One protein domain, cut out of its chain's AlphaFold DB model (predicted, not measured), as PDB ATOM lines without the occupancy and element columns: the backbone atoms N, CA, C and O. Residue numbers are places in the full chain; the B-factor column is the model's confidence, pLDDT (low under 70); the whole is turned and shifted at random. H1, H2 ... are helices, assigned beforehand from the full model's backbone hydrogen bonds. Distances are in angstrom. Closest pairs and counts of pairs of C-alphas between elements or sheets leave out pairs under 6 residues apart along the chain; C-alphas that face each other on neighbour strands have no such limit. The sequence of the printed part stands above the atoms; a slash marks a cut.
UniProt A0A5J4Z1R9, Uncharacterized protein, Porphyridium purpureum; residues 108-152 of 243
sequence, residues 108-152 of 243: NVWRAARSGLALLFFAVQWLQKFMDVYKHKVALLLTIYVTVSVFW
ATOM      1  N   ASN A 108     -21.359  30.720  30.863       74.31
ATOM      2  CA  ASN A 108     -22.461  31.475  31.457       74.31
ATOM      3  C   ASN A 108     -23.715  31.427  30.580       74.31
ATOM      4  O   ASN A 108     -24.805  31.229  31.109       74.31
ATOM      5  N   VAL A 109     -23.570  31.511  29.253       67.62
ATOM      6  CA  VAL A 109     -24.665  31.318  28.290       67.62
ATOM      7  C   VAL A 109     -25.224  29.902  28.394       67.62
ATOM      8  O   VAL A 109     -26.435  29.729  28.420       67.62
ATOM      9  N   TRP A 110     -24.372  28.885  28.533       70.06
ATOM     10  CA  TRP A 110     -24.802  27.489  28.628       70.06
ATOM     11  C   TRP A 110     -25.497  27.170  29.960       70.06
ATOM     12  O   TRP A 110     -26.462  26.406  29.994       70.06
ATOM     13  N   ARG A 111     -25.064  27.796  31.064       71.06
ATOM     14  CA  ARG A 111     -25.768  27.722  32.356       71.06
ATOM     15  C   ARG A 111     -27.077  28.508  32.346       71.06
ATOM     16  O   ARG A 111     -28.066  28.005  32.869       71.06
ATOM     17  N   ALA A 112     -27.110  29.685  31.723       56.72
ATOM     18  CA  ALA A 112     -28.331  30.470  31.552       56.72
ATOM     19  C   ALA A 112     -29.339  29.756  30.635       56.72
ATOM     20  O   ALA A 112     -30.524  29.736  30.927       56.72
ATOM     21  N   ALA A 113     -28.877  29.065  29.592       55.69
ATOM     22  CA  ALA A 113     -29.717  28.299  28.670       55.69
ATOM     23  C   ALA A 113     -30.480  27.135  29.333       55.69
ATOM     24  O   ALA A 113     -31.444  26.636  28.757       55.69
ATOM     25  N   ARG A 114     -30.091  26.708  30.545       67.00
ATOM     26  CA  ARG A 114     -30.844  25.712  31.328       67.00
ATOM     27  C   ARG A 114     -32.102  26.277  31.989       67.00
ATOM     28  O   ARG A 114     -32.947  25.493  32.409       67.00
ATOM     29  N   SER A 115     -32.268  27.598  32.054       69.56
ATOM     30  CA  SER A 115     -33.550  28.217  32.381       69.56
ATOM     31  C   SER A 115     -34.188  28.736  31.089       69.56
ATOM     32  O   SER A 115     -33.706  29.678  30.463       69.56
ATOM     33  N   GLY A 116     -35.289  28.112  30.653       67.62
ATOM     34  CA  GLY A 116     -35.962  28.474  29.393       67.62
ATOM     35  C   GLY A 116     -36.321  29.966  29.288       67.62
ATOM     36  O   GLY A 116     -36.307  30.535  28.200       67.62
ATOM     37  N   LEU A 117     -36.534  30.632  30.430       73.19
ATOM     38  CA  LEU A 117     -36.755  32.078  30.523       73.19
ATOM     39  C   LEU A 117     -35.534  32.925  30.123       73.19
ATOM     40  O   LEU A 117     -35.696  33.931  29.434       73.19
ATOM     41  N   ALA A 118     -34.313  32.535  30.500       68.06
ATOM     42  CA  ALA A 118     -33.115  33.291  30.129       68.06
ATOM     43  C   ALA A 118     -32.763  33.110  28.646       68.06
ATOM     44  O   ALA A 118     -32.239  34.030  28.021       68.06
ATOM     45  N   LEU A 119     -33.115  31.961  28.063       75.31
ATOM     46  CA  LEU A 119     -32.961  31.718  26.632       75.31
ATOM     47  C   LEU A 119     -33.898  32.609  25.803       75.31
ATOM     48  O   LEU A 119     -33.464  33.179  24.805       75.31
ATOM     49  N   LEU A 120     -35.142  32.805  26.257       71.94
ATOM     50  CA  LEU A 120     -36.075  33.760  25.648       71.94
ATOM     51  C   LEU A 120     -35.551  35.196  25.741       71.94
ATOM     52  O   LEU A 120     -35.546  35.909  24.742       71.94
ATOM     53  N   PHE A 121     -35.054  35.616  26.907       75.31
ATOM     54  CA  PHE A 121     -34.524  36.971  27.076       75.31
ATOM     55  C   PHE A 121     -33.271  37.218  26.221       75.31
ATOM     56  O   PHE A 121     -33.141  38.273  25.599       75.31
ATOM     57  N   PHE A 122     -32.379  36.227  26.123       78.94
ATOM     58  CA  PHE A 122     -31.211  36.288  25.246       78.94
ATOM     59  C   PHE A 122     -31.611  36.323  23.767       78.94
ATOM     60  O   PHE A 122     -31.078  37.138  23.021       78.94
ATOM     61  N   ALA A 123     -32.574  35.498  23.347       75.31
ATOM     62  CA  ALA A 123     -33.087  35.510  21.980       75.31
ATOM     63  C   ALA A 123     -33.709  36.867  21.625       75.31
ATOM     64  O   ALA A 123     -33.427  37.403  20.557       75.31
ATOM     65  N   VAL A 124     -34.485  37.461  22.539       80.06
ATOM     66  CA  VAL A 124     -35.081  38.792  22.352       80.06
ATOM     67  C   VAL A 124     -34.003  39.873  22.269       80.06
ATOM     68  O   VAL A 124     -34.042  40.676  21.339       80.06
ATOM     69  N   GLN A 125     -33.008  39.885  23.164       79.75
ATOM     70  CA  GLN A 125     -31.905  40.853  23.083       79.75
ATOM     71  C   GLN A 125     -31.069  40.686  21.812       79.75
ATOM     72  O   GLN A 125     -30.689  41.674  21.181       79.75
ATOM     73  N   TRP A 126     -30.781  39.445  21.419       85.19
ATOM     74  CA  TRP A 126     -30.021  39.163  20.209       85.19
ATOM     75  C   TRP A 126     -30.799  39.596  18.968       85.19
ATOM     76  O   TRP A 126     -30.230  40.241  18.094       85.19
ATOM     77  N   LEU A 127     -32.112  39.343  18.932       80.38
ATOM     78  CA  LEU A 127     -33.000  39.796  17.866       80.38
ATOM     79  C   LEU A 127     -33.101  41.327  17.821       80.38
ATOM     80  O   LEU A 127     -33.035  41.888  16.737       80.38
ATOM     81  N   GLN A 128     -33.192  42.015  18.964       78.94
ATOM     82  CA  GLN A 128     -33.186  43.484  19.016       78.94
ATOM     83  C   GLN A 128     -31.877  44.062  18.473       78.94
ATOM     84  O   GLN A 128     -31.900  44.923  17.597       78.94
ATOM     85  N   LYS A 129     -30.730  43.534  18.912       80.25
ATOM     86  CA  LYS A 129     -29.417  43.975  18.429       80.25
ATOM     87  C   LYS A 129     -29.210  43.647  16.951       80.25
ATOM     88  O   LYS A 129     -28.623  44.439  16.220       80.25
ATOM     89  N   PHE A 130     -29.705  42.498  16.497       75.19
ATOM     90  CA  PHE A 130     -29.694  42.125  15.089       75.19
ATOM     91  C   PHE A 130     -30.566  43.085  14.271       75.19
ATOM     92  O   PHE A 130     -30.107  43.639  13.277       75.19
ATOM     93  N   MET A 131     -31.784  43.373  14.729       74.06
ATOM     94  CA  MET A 131     -32.656  44.366  14.104       74.06
ATOM     95  C   MET A 131     -31.992  45.741  14.063       74.06
ATOM     96  O   MET A 131     -32.087  46.389  13.030       74.06
ATOM     97  N   ASP A 132     -31.263  46.155  15.105       78.56
ATOM     98  CA  ASP A 132     -30.523  47.423  15.157       78.56
ATOM     99  C   ASP A 132     -29.354  47.498  14.168       78.56
ATOM    100  O   ASP A 132     -29.197  48.504  13.476       78.56
ATOM    101  N   VAL A 133     -28.556  46.436  14.054       79.62
ATOM    102  CA  VAL A 133     -27.420  46.376  13.119       79.62
ATOM    103  C   VAL A 133     -27.897  46.284  11.670       79.62
ATOM    104  O   VAL A 133     -27.268  46.824  10.758       79.62
ATOM    105  N   TYR A 134     -29.025  45.613  11.442       76.12
ATOM    106  CA  TYR A 134     -29.536  45.323  10.111       76.12
ATOM    107  C   TYR A 134     -30.767  46.151   9.726       76.12
ATOM    108  O   TYR A 134     -31.386  45.818   8.717       76.12
ATOM    109  N   LYS A 135     -31.094  47.251  10.431       70.19
ATOM    110  CA  LYS A 135     -32.299  48.081  10.175       70.19
ATOM    111  C   LYS A 135     -32.530  48.353   8.690       70.19
ATOM    112  O   LYS A 135     -33.630  48.157   8.182       70.19
ATOM    113  N   HIS A 136     -31.472  48.719   7.970       67.69
ATOM    114  CA  HIS A 136     -31.556  49.018   6.541       67.69
ATOM    115  C   HIS A 136     -31.620  47.772   5.641       67.69
ATOM    116  O   HIS A 136     -32.239  47.823   4.582       67.69
ATOM    117  N   LYS A 137     -31.032  46.637   6.047       74.94
ATOM    118  CA  LYS A 137     -31.030  45.396   5.247       74.94
ATOM    119  C   LYS A 137     -32.308  44.573   5.440       74.94
ATOM    120  O   LYS A 137     -32.799  43.995   4.477       74.94
ATOM    121  N   VAL A 138     -32.880  44.567   6.648       77.38
ATOM    122  CA  VAL A 138     -34.153  43.887   6.947       77.38
ATOM    123  C   VAL A 138     -35.318  44.610   6.278       77.38
ATOM    124  O   VAL A 138     -36.143  43.959   5.647       77.38
ATOM    125  N   ALA A 139     -35.352  45.947   6.330       74.75
ATOM    126  CA  ALA A 139     -36.371  46.728   5.630       74.75
ATOM    127  C   ALA A 139     -36.331  46.487   4.112       74.75
ATOM    128  O   ALA A 139     -37.376  46.323   3.484       74.75
ATOM    129  N   LEU A 140     -35.130  46.390   3.530       77.94
ATOM    130  CA  LEU A 140     -34.958  46.085   2.112       77.94
ATOM    131  C   LEU A 140     -35.458  44.673   1.761       77.94
ATOM    132  O   LEU A 140     -36.238  44.526   0.825       77.94
ATOM    133  N   LEU A 141     -35.065  43.649   2.530       78.19
ATOM    134  CA  LEU A 141     -35.510  42.266   2.312       78.19
ATOM    135  C   LEU A 141     -37.027  42.112   2.467       78.19
ATOM    136  O   LEU A 141     -37.660  41.462   1.638       78.19
ATOM    137  N   LEU A 142     -37.616  42.748   3.482       83.81
ATOM    138  CA  LEU A 142     -39.061  42.737   3.693       83.81
ATOM    139  C   LEU A 142     -39.793  43.438   2.542       83.81
ATOM    140  O   LEU A 142     -40.796  42.927   2.055       83.81
ATOM    141  N   THR A 143     -39.265  44.564   2.058       80.50
ATOM    142  CA  THR A 143     -39.850  45.288   0.922       80.50
ATOM    143  C   THR A 143     -39.796  44.451  -0.358       80.50
ATOM    144  O   THR A 143     -40.797  44.375  -1.061       80.50
ATOM    145  N   ILE A 144     -38.673  43.778  -0.645       84.19
ATOM    146  CA  ILE A 144     -38.547  42.861  -1.794       84.19
ATOM    147  C   ILE A 144     -39.534  41.696  -1.666       84.19
ATOM    148  O   ILE A 144     -40.226  41.365  -2.623       84.19
ATOM    149  N   TYR A 145     -39.642  41.086  -0.485       90.31
ATOM    150  CA  TYR A 145     -40.572  39.980  -0.264       90.31
ATOM    151  C   TYR A 145     -42.031  40.403  -0.487       90.31
ATOM    152  O   TYR A 145     -42.779  39.714  -1.186       90.31
ATOM    153  N   VAL A 146     -42.431  41.556   0.059       88.38
ATOM    154  CA  VAL A 146     -43.786  42.096  -0.106       88.38
ATOM    155  C   VAL A 146     -44.061  42.445  -1.570       88.38
ATOM    156  O   VAL A 146     -45.117  42.079  -2.080       88.38
ATOM    157  N   THR A 147     -43.130  43.087  -2.282       91.31
ATOM    158  CA  THR A 147     -43.336  43.439  -3.698       91.31
ATOM    159  C   THR A 147     -43.414  42.210  -4.597       91.31
ATOM    160  O   THR A 147     -44.305  42.151  -5.443       91.31
ATOM    161  N   VAL A 148     -42.561  41.201  -4.387       89.56
ATOM    162  CA  VAL A 148     -42.631  39.921  -5.111       89.56
ATOM    163  C   VAL A 148     -43.954  39.215  -4.830       89.56
ATOM    164  O   VAL A 148     -44.603  38.757  -5.765       89.56
ATOM    165  N   SER A 149     -44.402  39.185  -3.573       85.62
ATOM    166  CA  SER A 149     -45.674  38.557  -3.200       85.62
ATOM    167  C   SER A 149     -46.863  39.263  -3.857       85.62
ATOM    168  O   SER A 149     -47.699  38.610  -4.471       85.62
ATOM    169  N   VAL A 150     -46.919  40.599  -3.808       86.00
ATOM    170  CA  VAL A 150     -47.982  41.388  -4.459       86.00
ATOM    171  C   VAL A 150     -47.958  41.207  -5.979       86.00
ATOM    172  O   VAL A 150     -49.011  41.037  -6.597       86.00
ATOM    173  N   PHE A 151     -46.775  41.193  -6.598       86.06
ATOM    174  CA  PHE A 151     -46.627  40.927  -8.028       86.06
ATOM    175  C   PHE A 151     -47.107  39.518  -8.398       86.06
ATOM    176  O   PHE A 151     -47.800  39.347  -9.399       86.06
ATOM    177  N   TRP A 152     -46.784  38.514  -7.582       88.69
ATOM    178  CA  TRP A 152     -47.214  37.140  -7.818       88.69
ATOM    179  C   TRP A 152     -48.730  37.002  -7.665       88.69
ATOM    180  O   TRP A 152     -49.382  36.555  -8.600       88.69
TER     181      TRP A 152
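AT A GLANCE: This is residues 108 to 152 of the 243 residues of an uncharacterized protein of Porphyridium purpureum (UniProt A0A5J4Z1R9). Two long helices, H2 and H3, meet near their ends as an open L, and the short helix H1 sits beside the beginning of H2 at the far end of that arm. The printed part has 45 residues with three named helices, in the order H1, H2, H3, and no named strand: all helix. It is extended, with a radius of gyration of the C-alphas of 15.8 A and spans of 47 by 21 by 12 A.

HOW THE PARTS SIT: H1, residues 108 to 112, and H2, residues 116 to 133, are close but not clearly touching; their closest C-alphas, of Ala 112 and Ala 118, are 5.7 A apart. H2 and H3, residues 135 to 152, are also close but not clearly touching, with the closest C-alphas, of Met 131 and Val 138, 7.3 A apart. Their lines are about perpendicular, at 88 degrees. H1 and H3 are apart. In H1, H2 and H3 every O i to N i+4 pair is within hydrogen-bond range.

IN THESE COORDINATES: H1 begins at C-alpha 108 (-22.461, 31.475, 31.457). H2 measures 25.7 A from first to last C-alpha. H3 measures 25.8 A and ends at C-alpha 152 (-47.214, 37.140, -7.818).

THE WHOLE: The two C-alphas farthest apart, of Arg 111 and Phe 151, are 47.3 A apart. The printed part has no cut, and both links are tight. The pLDDT is under 70 at residues 109, 112 to 116, 118 and 136.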